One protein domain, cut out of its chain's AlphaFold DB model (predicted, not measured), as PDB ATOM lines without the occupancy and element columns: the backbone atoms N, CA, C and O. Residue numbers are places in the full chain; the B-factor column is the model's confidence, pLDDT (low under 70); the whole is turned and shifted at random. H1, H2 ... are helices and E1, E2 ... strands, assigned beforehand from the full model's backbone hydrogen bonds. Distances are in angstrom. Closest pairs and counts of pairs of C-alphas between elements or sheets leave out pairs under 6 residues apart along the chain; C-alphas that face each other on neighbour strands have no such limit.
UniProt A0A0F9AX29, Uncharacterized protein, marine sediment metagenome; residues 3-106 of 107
ATOM      1  N   ILE A   3      10.776  21.768 -10.043       96.06
ATOM      2  CA  ILE A   3      11.313  20.687 -10.872       96.06
ATOM      3  C   ILE A   3      11.964  21.285 -12.114       96.06
ATOM      4  O   ILE A   3      11.332  22.045 -12.846       96.06
ATOM      5  N   THR A   4      13.208  20.897 -12.368       96.69
ATOM      6  CA  THR A   4      13.942  21.231 -13.587       96.69
ATOM      7  C   THR A   4      14.321  19.943 -14.300       96.69
ATOM      8  O   THR A   4      15.014  19.092 -13.743       96.69
ATOM      9  N   ILE A   5      13.846  19.797 -15.535       94.38
ATOM     10  CA  ILE A   5      14.102  18.625 -16.370       94.38
ATOM     11  C   ILE A   5      15.281  18.944 -17.285       94.38
ATOM     12  O   ILE A   5      15.291  19.969 -17.963       94.38
ATOM     13  N   GLN A   6      16.274  18.065 -17.282       94.19
ATOM     14  CA  GLN A   6      17.462  18.126 -18.127       94.19
ATOM     15  C   GLN A   6      17.531  16.858 -18.985       94.19
ATOM     16  O   GLN A   6      16.735  15.936 -18.818       94.19
ATOM     17  N   THR A   7      18.501  16.795 -19.897       90.94
ATOM     18  CA  THR A   7      18.647  15.681 -20.847       90.94
ATOM     19  C   THR A   7      18.801  14.320 -20.163       90.94
ATOM     20  O   THR A   7      18.204  13.346 -20.604       90.94
ATOM     21  N   ASN A   8      19.587  14.245 -19.085       93.69
ATOM     22  CA  ASN A   8      19.944  12.997 -18.395       93.69
ATOM     23  C   ASN A   8      19.600  13.002 -16.896       93.69
ATOM     24  O   ASN A   8      19.987  12.093 -16.159       93.69
ATOM     25  N   SER A   9      18.903  14.029 -16.418       96.00
ATOM     26  CA  SER A   9      18.541  14.152 -15.010       96.00
ATOM     27  C   SER A   9      17.312  15.018 -14.802       96.00
ATOM     28  O   SER A   9      16.962  15.870 -15.616       96.00
ATOM     29  N   ILE A  10      16.673  14.822 -13.658       95.94
ATOM     30  CA  ILE A  10      15.672  15.724 -13.110       95.94
ATOM     31  C   ILE A  10      16.203  16.243 -11.786       95.94
ATOM     32  O   ILE A  10      16.522  15.466 -10.889       95.94
ATOM     33  N   THR A  11      16.273  17.563 -11.662       97.19
ATOM     34  CA  THR A  11      16.597  18.220 -10.397       97.19
ATOM     35  C   THR A  11      15.303  18.640  -9.714       97.19
ATOM     36  O   THR A  11      14.438  19.262 -10.335       97.19
ATOM     37  N   VAL A  12      15.167  18.295  -8.437       96.81
ATOM     38  CA  VAL A  12      14.042  18.683  -7.585       96.81
ATOM     39  C   VAL A  12      14.588  19.534  -6.450       96.81
ATOM     40  O   VAL A  12      15.282  19.033  -5.567       96.81
ATOM     41  N   GLU A  13      14.281  20.823  -6.473       97.06
ATOM     42  CA  GLU A  13      14.734  21.781  -5.470       97.06
ATOM     43  C   GLU A  13      13.638  22.055  -4.446       97.06
ATOM     44  O   GLU A  13      12.447  22.166  -4.769       97.06
ATOM     45  N   ARG A  14      14.066  22.158  -3.189       96.31
ATOM     46  CA  ARG A  14      13.198  22.402  -2.049       96.31
ATOM     47  C   ARG A  14      12.996  23.899  -1.847       96.31
ATOM     48  O   ARG A  14      13.945  24.654  -1.650       96.31
ATOM     49  N   GLU A  15      11.742  24.316  -1.798       94.25
ATOM     50  CA  GLU A  15      11.338  25.667  -1.422       94.25
ATOM     51  C   GLU A  15      11.107  25.754   0.095       94.25
ATOM     52  O   GLU A  15      10.923  24.747   0.782       94.25
ATOM     53  N   LYS A  16      11.112  26.965   0.667       90.50
ATOM     54  CA  LYS A  16      10.986  27.144   2.130       90.50
ATOM     55  C   LYS A  16       9.691  26.552   2.702       90.50
ATOM     56  O   LYS A  16       9.701  26.083   3.836       90.50
ATOM     57  N   THR A  17       8.614  26.567   1.921       92.69
ATOM     58  CA  THR A  17       7.285  26.049   2.280       92.69
ATOM     59  C   THR A  17       7.144  24.542   2.076       92.69
ATOM     60  O   THR A  17       6.168  23.955   2.540       92.69
ATOM     61  N   ASP A  18       8.103  23.892   1.410       92.12
ATOM     62  CA  ASP A  18       8.046  22.455   1.183       92.12
ATOM     63  C   ASP A  18       8.324  21.678   2.468       92.12
ATOM     64  O   ASP A  18       9.319  21.901   3.174       92.12
ATOM     65  N   LYS A  19       7.466  20.688   2.720       92.75
ATOM     66  CA  LYS A  19       7.676  19.718   3.792       92.75
ATOM     67  C   LYS A  19       8.955  18.911   3.558       92.75
ATOM     68  O   LYS A  19       9.312  18.596   2.422       92.75
ATOM     69  N   LYS A  20       9.600  18.527   4.655       93.75
ATOM     70  CA  LYS A  20      10.708  17.569   4.657       93.75
ATOM     71  C   LYS A  20      10.183  16.132   4.721       93.75
ATOM     72  O   LYS A  20       9.071  15.898   5.198       93.75
ATOM     73  N   TYR A  21      10.983  15.183   4.247       93.06
ATOM     74  CA  TYR A  21      10.656  13.755   4.239       93.06
ATOM     75  C   TYR A  21      11.649  12.987   5.107       93.06
ATOM     76  O   TYR A  21      12.851  13.014   4.845       93.06
ATOM     77  N   TYR A  22      11.154  12.293   6.126       89.25
ATOM     78  CA  TYR A  22      11.984  11.574   7.089       89.25
ATOM     79  C   TYR A  22      11.683  10.082   7.053       89.25
ATOM     80  O   TYR A  22      10.557   9.674   6.767       89.25
ATOM     81  N   ASN A  23      12.698   9.278   7.357       83.06
ATOM     82  CA  ASN A  23      12.510   7.858   7.609       83.06
ATOM     83  C   ASN A  23      11.882   7.665   8.996       83.06
ATOM     84  O   ASN A  23      12.231   8.358   9.954       83.06
ATOM     85  N   ASN A  24      10.968   6.703   9.114       80.06
ATOM     86  CA  ASN A  24      10.358   6.341  10.392       80.06
ATOM     87  C   ASN A  24      11.248   5.324  11.120       80.06
ATOM     88  O   ASN A  24      10.940   4.130  11.184       80.06
ATOM     89  N   PHE A  25      12.365   5.804  11.676       67.12
ATOM     90  CA  PHE A  25      13.342   4.960  12.378       67.12
ATOM     91  C   PHE A  25      12.739   4.220  13.584       67.12
ATOM     92  O   PHE A  25      13.107   3.082  13.846       67.12
ATOM     93  N   GLY A  26      11.744   4.809  14.260       61.84
ATOM     94  CA  GLY A  26      11.042   4.182  15.389       61.84
ATOM     95  C   GLY A  26      10.159   2.976  15.033       61.84
ATOM     96  O   GLY A  26       9.634   2.334  15.935       61.84
ATOM     97  N   GLN A  27       9.977   2.664  13.744       62.72
ATOM     98  CA  GLN A  27       9.178   1.526  13.267       62.72
ATOM     99  C   GLN A  27       9.975   0.587  12.343       62.72
ATOM    100  O   GLN A  27       9.380  -0.173  11.584       62.72
ATOM    101  N   ASN A  28      11.316   0.643  12.365       58.59
ATOM    102  CA  ASN A  28      12.195  -0.119  11.458       58.59
ATOM    103  C   ASN A  28      11.876   0.075   9.959       58.59
ATOM    104  O   ASN A  28      12.147  -0.800   9.133       58.59
ATOM    105  N   SER A  29      11.314   1.228   9.586       64.69
ATOM    106  CA  SER A  29      10.860   1.491   8.219       64.69
ATOM    107  C   SER A  29      11.876   2.340   7.450       64.69
ATOM    108  O   SER A  29      11.710   3.541   7.215       64.69
ATOM    109  N   TRP A  30      12.989   1.693   7.099       69.19
ATOM    110  CA  TRP A  30      14.028   2.246   6.231       69.19
ATOM    111  C   TRP A  30      13.484   2.428   4.802       69.19
ATOM    112  O   TRP A  30      12.839   1.526   4.260       69.19
ATOM    113  N   GLY A  31      13.712   3.603   4.200       78.00
ATOM    114  CA  GLY A  31      13.268   3.941   2.837       78.00
ATOM    115  C   GLY A  31      11.880   4.596   2.723       78.00
ATOM    116  O   GLY A  31      11.423   4.888   1.612       78.00
ATOM    117  N   ASP A  32      11.198   4.865   3.841       85.50
ATOM    118  CA  ASP A  32       9.891   5.541   3.848       85.50
ATOM    119  C   ASP A  32       9.971   7.015   3.443       85.50
ATOM    120  O   ASP A  32       9.091   7.507   2.728       85.50
ATOM    121  N   GLY A  33      11.034   7.713   3.850       89.88
ATOM    122  CA  GLY A  33      11.256   9.104   3.468       89.88
ATOM    123  C   GLY A  33      11.374   9.230   1.952       89.88
ATOM    124  O   GLY A  33      10.639   9.997   1.325       89.88
ATOM    125  N   GLU A  34      12.235   8.411   1.344       90.06
ATOM    126  CA  GLU A  34      12.415   8.358  -0.109       90.06
ATOM    127  C   GLU A  34      11.132   7.910  -0.824       90.06
ATOM    128  O   GLU A  34      10.721   8.507  -1.819       90.06
ATOM    129  N   SER A  35      10.425   6.921  -0.274       90.31
ATOM    130  CA  SER A  35       9.134   6.454  -0.787       90.31
ATOM    131  C   SER A  35       8.111   7.587  -0.915       90.31
ATOM    132  O   SER A  35       7.444   7.707  -1.956       90.31
ATOM    133  N   GLN A  36       7.970   8.408   0.127       93.00
ATOM    134  CA  GLN A  36       7.056   9.550   0.139       93.00
ATOM    135  C   GLN A  36       7.540  10.677  -0.774       93.00
ATOM    136  O   GLN A  36       6.730  11.269  -1.494       93.00
ATOM    137  N   PHE A  37       8.846  10.945  -0.782       94.75
ATOM    138  CA  PHE A  37       9.457  11.922  -1.675       94.75
ATOM    139  C   PHE A  37       9.171  11.574  -3.144       94.75
ATOM    140  O   PHE A  37       8.536  12.355  -3.856       94.75
ATOM    141  N   LEU A  38       9.506  10.353  -3.571       94.69
ATOM    142  CA  LEU A  38       9.261   9.860  -4.927       94.69
ATOM    143  C   LEU A  38       7.772   9.842  -5.286       94.69
ATOM    144  O   LEU A  38       7.412  10.079  -6.438       94.69
ATOM    145  N   HIS A  39       6.880   9.586  -4.322       95.31
ATOM    146  CA  HIS A  39       5.439   9.682  -4.558       95.31
ATOM    147  C   HIS A  39       5.026  11.102  -4.970       95.31
ATOM    148  O   HIS A  39       4.258  11.262  -5.923       95.31
ATOM    149  N   ASN A  40       5.543  12.122  -4.285       95.44
ATOM    150  CA  ASN A  40       5.220  13.513  -4.580       95.44
ATOM    151  C   ASN A  40       5.880  14.006  -5.872       95.44
ATOM    152  O   ASN A  40       5.202  14.643  -6.676       95.44
ATOM    153  N   VAL A  41       7.136  13.628  -6.127       96.06
ATOM    154  CA  VAL A  41       7.810  13.905  -7.409       96.06
ATOM    155  C   VAL A  41       7.026  13.296  -8.572       96.06
ATOM    156  O   VAL A  41       6.723  13.984  -9.543       96.06
ATOM    157  N   LYS A  42       6.600  12.033  -8.449       97.12
ATOM    158  CA  LYS A  42       5.751  11.365  -9.444       97.12
ATOM    159  C   LYS A  42       4.452  12.132  -9.692       97.12
ATOM    160  O   LYS A  42       4.068  12.307 -10.838       97.12
ATOM    161  N   LYS A  43       3.757  12.580  -8.638       96.88
ATOM    162  CA  LYS A  43       2.515  13.358  -8.791       96.88
ATOM    163  C   LYS A  43       2.756  14.666  -9.545       96.88
ATOM    164  O   LYS A  43       1.974  14.983 -10.434       96.88
ATOM    165  N   ALA A  44       3.828  15.382  -9.212       95.19
ATOM    166  CA  ALA A  44       4.185  16.629  -9.877       95.19
ATOM    167  C   ALA A  44       4.533  16.406 -11.358       95.19
ATOM    168  O   ALA A  44       3.989  17.083 -12.222       95.19
ATOM    169  N   LEU A  45       5.358  15.404 -11.670       95.50
ATOM    170  CA  LEU A  45       5.698  15.056 -13.053       95.50
ATOM    171  C   LEU A  45       4.480  14.564 -13.844       95.50
ATOM    172  O   LEU A  45       4.302  14.947 -14.996       95.50
ATOM    173  N   ASN A  46       3.594  13.775 -13.234       96.69
ATOM    174  CA  ASN A  46       2.380  13.332 -13.915       96.69
ATOM    175  C   ASN A  46       1.424  14.498 -14.215       96.69
ATOM    176  O   ASN A  46       0.775  14.496 -15.257       96.69
ATOM    177  N   ALA A  47       1.374  15.520 -13.355       95.75
ATOM    178  CA  ALA A  47       0.624  16.747 -13.631       95.75
ATOM    179  C   ALA A  47       1.212  17.557 -14.805       95.75
ATOM    180  O   ALA A  47       0.481  18.296 -15.456       95.75
ATOM    181  N   LEU A  48       2.503  17.380 -15.111       93.94
ATOM    182  CA  LEU A  48       3.175  17.950 -16.287       93.94
ATOM    183  C   LEU A  48       3.018  17.088 -17.558       93.94
ATOM    184  O   LEU A  48       3.617  17.400 -18.582       93.94
ATOM    185  N   GLY A  49       2.232  16.005 -17.510       95.31
ATOM    186  CA  GLY A  49       1.927  15.155 -18.668       95.31
ATOM    187  C   GLY A  49       2.784  13.893 -18.810       95.31
ATOM    188  O   GLY A  49       2.620  13.149 -19.777       95.31
ATOM    189  N   TYR A  50       3.676  13.603 -17.857       94.81
ATOM    190  CA  TYR A  50       4.375  12.316 -17.817       94.81
ATOM    191  C   TYR A  50       3.450  11.190 -17.303       94.81
ATOM    192  O   TYR A  50       2.503  11.434 -16.561       94.81
ATOM    193  N   ASP A  51       3.724   9.931 -17.660       96.38
ATOM    194  CA  ASP A  51       3.006   8.761 -17.116       96.38
ATOM    195  C   ASP A  51       3.977   7.865 -16.348       96.38
ATOM    196  O   ASP A  51       4.468   6.845 -16.840       96.38
ATOM    197  N   LEU A  52       4.297   8.294 -15.127       96.06
ATOM    198  CA  LEU A  52       5.237   7.606 -14.253       96.06
ATOM    199  C   LEU A  52       4.518   6.718 -13.237       96.06
ATOM    200  O   LEU A  52       3.515   7.091 -12.617       96.06
ATOM    201  N   ILE A  53       5.114   5.556 -12.988       95.31
ATOM    202  CA  ILE A  53       4.792   4.649 -11.888       95.31
ATOM    203  C   ILE A  53       5.994   4.532 -10.951       95.31
ATOM    204  O   ILE A  53       7.138   4.627 -11.383       95.31
ATOM    205  N   LYS A  54       5.749   4.299  -9.660       92.69
ATOM    206  CA  LYS A  54       6.816   4.016  -8.691       92.69
ATOM    207  C   LYS A  54       7.050   2.509  -8.607       92.69
ATOM    208  O   LYS A  54       6.084   1.746  -8.576       92.69
ATOM    209  N   LYS A  55       8.308   2.083  -8.565       89.75
ATOM    210  CA  LYS A  55       8.723   0.678  -8.493       89.75
ATOM    211  C   LYS A  55       9.798   0.506  -7.420       89.75
ATOM    212  O   LYS A  55      10.510   1.452  -7.104       89.75
ATOM    213  N   ARG A  56       9.889  -0.704  -6.865       84.75
ATOM    214  CA  ARG A  56      11.057  -1.148  -6.095       84.75
ATOM    215  C   ARG A  56      12.078  -1.734  -7.063       84.75
ATOM    216  O   ARG A  56      11.663  -2.375  -8.035       84.75
ATOM    217  N   MET A  57      13.363  -1.495  -6.830       72.31
ATOM    218  CA  MET A  57      14.432  -2.117  -7.605       72.31
ATOM    219  C   MET A  57      14.547  -3.586  -7.206       72.31
ATOM    220  O   MET A  57      15.319  -3.951  -6.339       72.31
ATOM    221  N   HIS A  58      13.753  -4.436  -7.848       60.62
ATOM    222  CA  HIS A  58      13.977  -5.874  -7.838       60.62
ATOM    223  C   HIS A  58      14.431  -6.238  -9.250       60.62
ATOM    224  O   HIS A  58      13.608  -6.461 -10.140       60.62
ATOM    225  N   LYS A  59      15.739  -6.140  -9.490       44.44
ATOM    226  CA  LYS A  59      16.350  -6.444 -10.786       44.44
ATOM    227  C   LYS A  59      16.770  -7.915 -10.753       44.44
ATOM    228  O   LYS A  59      17.798  -8.257 -10.187       44.44
ATOM    229  N   ASP A  60      15.913  -8.787 -11.274       44.56
ATOM    230  CA  ASP A  60      16.290 -10.134 -11.732       44.56
ATOM    231  C   ASP A  60      17.070 -11.020 -10.735       44.56
ATOM    232  O   ASP A  60      18.033 -11.693 -11.100       44.56
ATOM    233  N   GLY A  61      16.665 -11.039  -9.459       40.78
ATOM    234  CA  GLY A  61      17.196 -11.988  -8.469       40.78
ATOM    235  C   GLY A  61      18.637 -11.730  -8.015       40.78
ATOM    236  O   GLY A  61      19.201 -12.558  -7.306       40.78
ATOM    237  N   HIS A  62      19.226 -10.590  -8.381       52.53
ATOM    238  CA  HIS A  62      20.484 -10.131  -7.801       52.53
ATOM    239  C   HIS A  62      20.168  -9.170  -6.655       52.53
ATOM    240  O   HIS A  62      19.275  -8.336  -6.785       52.53
ATOM    241  N   LEU A  63      20.879  -9.336  -5.534       46.38
ATOM    242  CA  LEU A  63      20.694  -8.641  -4.255       46.38
ATOM    243  C   LEU A  63      20.817  -7.113  -4.407       46.38
ATOM    244  O   LEU A  63      21.857  -6.523  -4.127       46.38
ATOM    245  N   VAL A  64      19.750  -6.472  -4.870       58.31
ATOM    246  CA  VAL A  64      19.517  -5.037  -4.725       58.31
ATOM    247  C   VAL A  64      18.645  -4.873  -3.487       58.31
ATOM    248  O   VAL A  64      17.723  -5.659  -3.286       58.31
ATOM    249  N   ASP A  65      18.973  -3.902  -2.635       63.84
ATOM    250  CA  ASP A  65      18.242  -3.642  -1.393       63.84
ATOM    251  C   ASP A  65      16.724  -3.557  -1.657       63.84
ATOM    252  O   ASP A  65      16.270  -2.764  -2.489       63.84
ATOM    253  N   ASP A  66      15.938  -4.349  -0.916       65.12
ATOM    254  CA  ASP A  66      14.470  -4.421  -0.977       65.12
ATOM    255  C   ASP A  66      13.773  -3.054  -0.842       65.12
ATOM    256  O   ASP A  66      12.579  -2.907  -1.153       65.12
ATOM    257  N   LYS A  67      14.487  -2.050  -0.326       72.69
ATOM    258  CA  LYS A  67      13.985  -0.703  -0.059       72.69
ATOM    259  C   LYS A  67      14.315   0.312  -1.150       72.69
ATOM    260  O   LYS A  67      13.677   1.373  -1.158       72.69
ATOM    261  N   GLN A  68      15.207  -0.004  -2.093       78.25
ATOM    262  CA  GLN A  68      15.513   0.893  -3.208       78.25
ATOM    263  C   GLN A  68      14.297   1.101  -4.100       78.25
ATOM    264  O   GLN A  68      13.621   0.160  -4.531       78.25
ATOM    265  N   GLN A  69      14.011   2.365  -4.398       87.75
ATOM    266  CA  GLN A  69      12.844   2.766  -5.165       87.75
ATOM    267  C   GLN A  69      13.236   3.686  -6.313       87.75
ATOM    268  O   GLN A  69      14.197   4.441  -6.254       87.75
ATOM    269  N   TYR A  70      12.450   3.627  -7.380       92.12
ATOM    270  CA  TYR A  70      12.666   4.436  -8.568       92.12
ATOM    271  C   TYR A  70      11.331   4.749  -9.246       92.12
ATOM    272  O   TYR A  70      10.306   4.100  -8.986       92.12
ATOM    273  N   LEU A  71      11.316   5.759 -10.115       94.56
ATOM    274  CA  LEU A  71      10.174   6.035 -10.986       94.56
ATOM    275  C   LEU A  71      10.445   5.454 -12.367       94.56
ATOM    276  O   LEU A  71      11.557   5.513 -12.873       94.56
ATOM    277  N   ARG A  72       9.427   4.890 -13.001       94.62
ATOM    278  CA  ARG A  72       9.521   4.336 -14.350       94.62
ATOM    279  C   ARG A  72       8.384   4.873 -15.186       94.62
ATOM    280  O   ARG A  72       7.246   4.889 -14.725       94.62
ATOM    281  N   ASP A  73       8.671   5.233 -16.425       94.69
ATOM    282  CA  ASP A  73       7.630   5.458 -17.418       94.69
ATOM    283  C   ASP A  73       6.797   4.183 -17.611       94.69
ATOM    284  O   ASP A  73       7.344   3.077 -17.718       94.69
ATOM    285  N   ARG A  74       5.468   4.303 -17.658       93.62
ATOM    286  CA  ARG A  74       4.569   3.143 -17.757       93.62
ATOM    287  C   ARG A  74       4.867   2.297 -18.991       93.62
ATOM    288  O   ARG A  74       4.942   1.071 -18.871       93.62
ATOM    289  N   LYS A  75       5.151   2.949 -20.126       93.06
ATOM    290  CA  LYS A  75       5.533   2.317 -21.401       93.06
ATOM    291  C   LYS A  75       6.979   1.802 -21.419       93.06
ATOM    292  O   LYS A  75       7.432   1.325 -22.446       93.06
ATOM    293  N   ARG A  76       7.687   1.874 -20.281       90.56
ATOM    294  CA  ARG A  76       9.090   1.461 -20.097       90.56
ATOM    295  C   ARG A  76      10.026   2.097 -21.129       90.56
ATOM    296  O   ARG A  76      10.926   1.448 -21.623       90.56
ATOM    297  N   ARG A  77       9.833   3.390 -21.406       92.62
ATOM    298  CA  ARG A  77      10.769   4.177 -22.227       92.62
ATOM    299  C   ARG A  77      11.991   4.634 -21.433       92.62
ATOM    300  O   ARG A  77      13.090   4.694 -21.963       92.62
ATOM    301  N   PHE A  78      11.799   4.978 -20.161       93.00
ATOM    302  CA  PHE A  78      12.869   5.445 -19.284       93.00
ATOM    303  C   PHE A  78      12.539   5.206 -17.806       93.00
ATOM    304  O   PHE A  78      11.391   4.904 -17.443       93.00
ATOM    305  N   CYS A  79      13.537   5.371 -16.945       93.50
ATOM    306  CA  CYS A  79      13.387   5.431 -15.499       93.50
ATOM    307  C   CYS A  79      14.156   6.600 -14.872       93.50
ATOM    308  O   CYS A  79      15.059   7.162 -15.481       93.50
ATOM    309  N   LEU A  80      13.744   6.967 -13.658       94.12
ATOM    310  CA  LEU A  80      14.334   7.987 -12.801       94.12
ATOM    311  C   LEU A  80      14.796   7.334 -11.503       94.12
ATOM    312  O   LEU A  80      13.963   6.735 -10.814       94.12
ATOM    313  N   TYR A  81      16.070   7.457 -11.151       92.00
ATOM    314  CA  TYR A  81      16.643   6.763  -9.995       92.00
ATOM    315  C   TYR A  81      17.697   7.594  -9.256       92.00
ATOM    316  O   TYR A  81      18.187   8.599  -9.770       92.00
ATOM    317  N   ASN A  82      18.015   7.159  -8.035       91.00
ATOM    318  CA  ASN A  82      19.129   7.656  -7.237       91.00
ATOM    319  C   ASN A  82      20.419   6.919  -7.638       91.00
ATOM    320  O   ASN A  82      20.502   5.704  -7.456       91.00
ATOM    321  N   ASP A  83      21.413   7.624  -8.181       87.81
ATOM    322  CA  ASP A  83      22.690   7.031  -8.605       87.81
ATOM    323  C   ASP A  83      23.715   6.876  -7.470       87.81
ATOM    324  O   ASP A  83      24.752   6.245  -7.667       87.81
ATOM    325  N   HIS A  84      23.421   7.388  -6.276       86.31
ATOM    326  CA  HIS A  84      24.306   7.348  -5.110       86.31
ATOM    327  C   HIS A  84      23.575   6.889  -3.840       86.31
ATOM    328  O   HIS A  84      23.935   7.265  -2.724       86.31
ATOM    329  N   TRP A  85      22.586   6.006  -4.010       77.69
ATOM    330  CA  TRP A  85      21.756   5.445  -2.935       77.69
ATOM    331  C   TRP A  85      22.555   4.823  -1.779       77.69
ATOM    332  O   TRP A  85      22.084   4.810  -0.647       77.69
ATOM    333  N   ALA A  86      23.761   4.311  -2.053       77.94
ATOM    334  CA  ALA A  86      24.635   3.708  -1.048       77.94
ATOM    335  C   ALA A  86      25.248   4.740  -0.084       77.94
ATOM    336  O   ALA A  86      25.771   4.366   0.963       77.94
ATOM    337  N   ILE A  87      25.210   6.025  -0.452       82.19
ATOM    338  CA  ILE A  87      25.734   7.143   0.336       82.19
ATOM    339  C   ILE A  87      24.581   7.884   1.010       82.19
ATOM    340  O   ILE A  87      24.661   8.168   2.202       82.19
ATOM    341  N   ASN A  88      23.528   8.212   0.250       84.00
ATOM    342  CA  ASN A  88      22.390   8.961   0.766       84.00
ATOM    343  C   ASN A  88      21.082   8.685   0.005       84.00
ATOM    344  O   ASN A  88      21.092   8.362  -1.184       84.00
ATOM    345  N   GLY A  89      19.947   8.851   0.689       87.38
ATOM    346  CA  GLY A  89      18.616   8.800   0.087       87.38
ATOM    347  C   GLY A  89      18.204  10.141  -0.525       87.38
ATOM    348  O   GLY A  89      18.493  11.206   0.021       87.38
ATOM    349  N   LEU A  90      17.413  10.107  -1.604       92.38
ATOM    350  CA  LEU A  90      16.954  11.327  -2.288       92.38
ATOM    351  C   LEU A  90      16.153  12.257  -1.368       92.38
ATOM    352  O   LEU A  90      16.115  13.472  -1.569       92.38
ATOM    353  N   ASN A  91      15.475  11.696  -0.362       92.94
ATOM    354  CA  ASN A  91      14.745  12.482   0.625       92.94
ATOM    355  C   ASN A  91      15.672  13.370   1.457       92.94
ATOM    356  O   ASN A  91      15.290  14.486   1.801       92.94
ATOM    357  N   GLU A  92      16.864  12.886   1.791       92.94
ATOM    358  CA  GLU A  92      17.829  13.623   2.598       92.94
ATOM    359  C   GLU A  92      18.473  14.739   1.775       92.94
ATOM    360  O   GLU A  92      18.502  15.881   2.234       92.94
ATOM    361  N   ASP A  93      18.857  14.468   0.525       94.50
ATOM    362  CA  ASP A  93      19.369  15.507  -0.379       94.50
ATOM    363  C   ASP A  93      18.326  16.601  -0.623       94.50
ATOM    364  O   ASP A  93      18.611  17.798  -0.504       94.50
ATOM    365  N   PHE A  94      17.071  16.209  -0.864       95.81
ATOM    366  CA  PHE A  94      15.971  17.160  -0.982       95.81
ATOM    367  C   PHE A  94      15.802  17.991   0.298       95.81
ATOM    368  O   PHE A  94      15.664  19.214   0.232       95.81
ATOM    369  N   ASN A  95      15.849  17.361   1.476       95.19
ATOM    370  CA  ASN A  95      15.760  18.074   2.753       95.19
ATOM    371  C   ASN A  95      16.905  19.081   2.941       95.19
ATOM    372  O   ASN A  95      16.677  20.135   3.550       95.19
ATOM    373  N   ASN A  96      18.087  18.769   2.401       94.69
ATOM    374  CA  ASN A  96      19.285  19.611   2.392       94.69
ATOM    375  C   ASN A  96      19.264  20.693   1.298       94.69
ATOM    376  O   ASN A  96      20.065  21.624   1.340       94.69
ATOM    377  N   GLY A  97      18.312  20.632   0.366       95.50
ATOM    378  CA  GLY A  97      17.998  21.719  -0.561       95.50
ATOM    379  C   GLY A  97      17.682  21.262  -1.979       95.50
ATOM    380  O   GLY A  97      16.879  21.910  -2.649       95.50
ATOM    381  N   LYS A  98      18.270  20.156  -2.445       95.00
ATOM    382  CA  LYS A  98      18.048  19.652  -3.804       95.00
ATOM    383  C   LYS A  98      18.318  18.159  -3.898       95.00
ATOM    384  O   LYS A  98      19.306  17.689  -3.357       95.00
ATOM    385  N   ALA A  99      17.497  17.452  -4.658       96.19
ATOM    386  CA  ALA A  99      17.734  16.069  -5.051       96.19
ATOM    387  C   ALA A  99      17.886  15.977  -6.571       96.19
ATOM    388  O   ALA A  99      17.212  16.701  -7.310       96.19
ATOM    389  N   ILE A 100      18.751  15.079  -7.042       96.19
ATOM    390  CA  ILE A 100      18.977  14.833  -8.469       96.19
ATOM    391  C   ILE A 100      18.613  13.383  -8.762       96.19
ATOM    392  O   ILE A 100      19.188  12.466  -8.190       96.19
ATOM    393  N   LEU A 101      17.657  13.181  -9.664       94.94
ATOM    394  CA  LEU A 101      17.279  11.866 -10.165       94.94
ATOM    395  C   LEU A 101      17.881  11.687 -11.556       94.94
ATOM    396  O   LEU A 101      17.652  12.520 -12.432       94.94
ATOM    397  N   ARG A 102      18.620  10.604 -11.785       94.69
ATOM    398  CA  ARG A 102      19.168  10.272 -13.106       94.69
ATOM    399  C   ARG A 102      18.103   9.692 -14.014       94.69
ATOM    400  O   ARG A 102      17.295   8.894 -13.554       94.69
ATOM    401  N   ILE A 103      18.128  10.074 -15.289       94.38
ATOM    402  CA  ILE A 103      17.279   9.499 -16.333       94.38
ATOM    403  C   ILE A 103      18.078   8.413 -17.051       94.38
ATOM    404  O   ILE A 103      19.134   8.707 -17.600       94.38
ATOM    405  N   GLU A 104      17.550   7.193 -17.091       92.44
ATOM    406  CA  GLU A 104      18.080   6.100 -17.918       92.44
ATOM    407  C   GLU A 104      17.017   5.660 -18.923       92.44
ATOM    408  O   GLU A 104      15.861   5.441 -18.548       92.44
ATOM    409  N   THR A 105      17.387   5.507 -20.193       91.75
ATOM    410  CA  THR A 105      16.505   4.920 -21.207       91.75
ATOM    411  C   THR A 105      16.436   3.411 -21.008       91.75
ATOM    412  O   THR A 105      17.449   2.745 -20.830       91.75
ATOM    413  N   LEU A 106      15.229   2.859 -21.043       86.38
ATOM    414  CA  LEU A 106      15.030   1.420 -20.939       86.38
ATOM    415  C   LEU A 106      14.910   0.842 -22.354       86.38
ATOM    416  O   LEU A 106      14.115   1.347 -23.148       86.38
TER     417      LEU A 106
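This is residues 3 to 106 of the 107 residues of an uncharacterized protein of marine sediment metagenome (UniProt A0A0F9AX29). Picture a strongly twisted wall of six strands that curls round one long helix, H1, while a short helix, H2, sits beside the strands and packs crosswise on residues 33 to 37 of H1. Two long loops, residues 14 to 31 and 57 to 68, reach as far as 22 A from the mean of the C-alphas. The printed part has 104 residues with two named helices and six named strands, in the chain order E1 E2 H1 E3 E4 E5 H2 E6; the sheet's order is E1 E2 E6 E5 E4 E3, all antiparallel, and the class is mixed, helices and strands. The whole is compact, with a radius of gyration of the C-alphas of 13.3 A and spans of 39 by 37 by 21 A.

Start at the edge strand E1, residues 3 to 5, which forms a hairpin with E2, residues 9 to 13; look for N 4 and O 11, 2.9 A apart. Next comes E6, residues 98 to 105, whose pairing is staggered: residues 98 to 102 pair with E2, where N 10 and O 101 are 2.8 A apart, and residues 102 to 105 pair with E5, residues 78 to 81, where N 79 and O 104 are 2.8 A apart. E5 and E4, residues 69 to 73, are a hairpin, with N 80 and O 71 at 2.7 A. E4 forms another hairpin with the edge strand E3, residues 52 to 56, where N 53 and O 72 are 2.8 A apart. E3, E4 and E5 are a meander, each strand the antiparallel neighbour of the one before. Now find H1, residues 32 to 47, on one face of the sheet, an arrangement of two layers, helix over sheet; its closest C-alphas to E3 are those of Lys 42 and Leu 52, 6.1 A apart. H2, residues 90 to 96, is on the sheet but only just at the sheet's level, with a height over the sheet of 3.8 A. H1, with residues 33 to 37 alone, touches H2 about perpendicular at 88 degrees; their closest C-alphas, Glu 34 and Asn 91, are 4.8 A apart. In H1 and H2 every O i to N i+4 pair is within hydrogen-bond range. E1 and E3 are apart.

Find C-alpha 3 at (11.313, 20.687, -10.872), where E1 begins its 6.5 A; E2 runs 12.8 A. From C-alpha 32 at (9.891, 5.541, 3.848), H1 runs 22.7 A. E3 measures 13.3 A, E4 13.6 A, E5 10.1 A and H2 9.8 A. E6 runs 22.9 A and ends at C-alpha 105, (16.505, 4.920, -21.207).

The two C-alphas farthest apart, Lys 16 and Gly 61, are 41.0 A apart. The printed part has no cut. The long links are E2 to H1, 18 residues, and E3 to E4, 12 residues. The mean pLDDT of the printed part is 86.8; look in the B-factor column for values under 70 at residues 25 to 30 and 58 to 66.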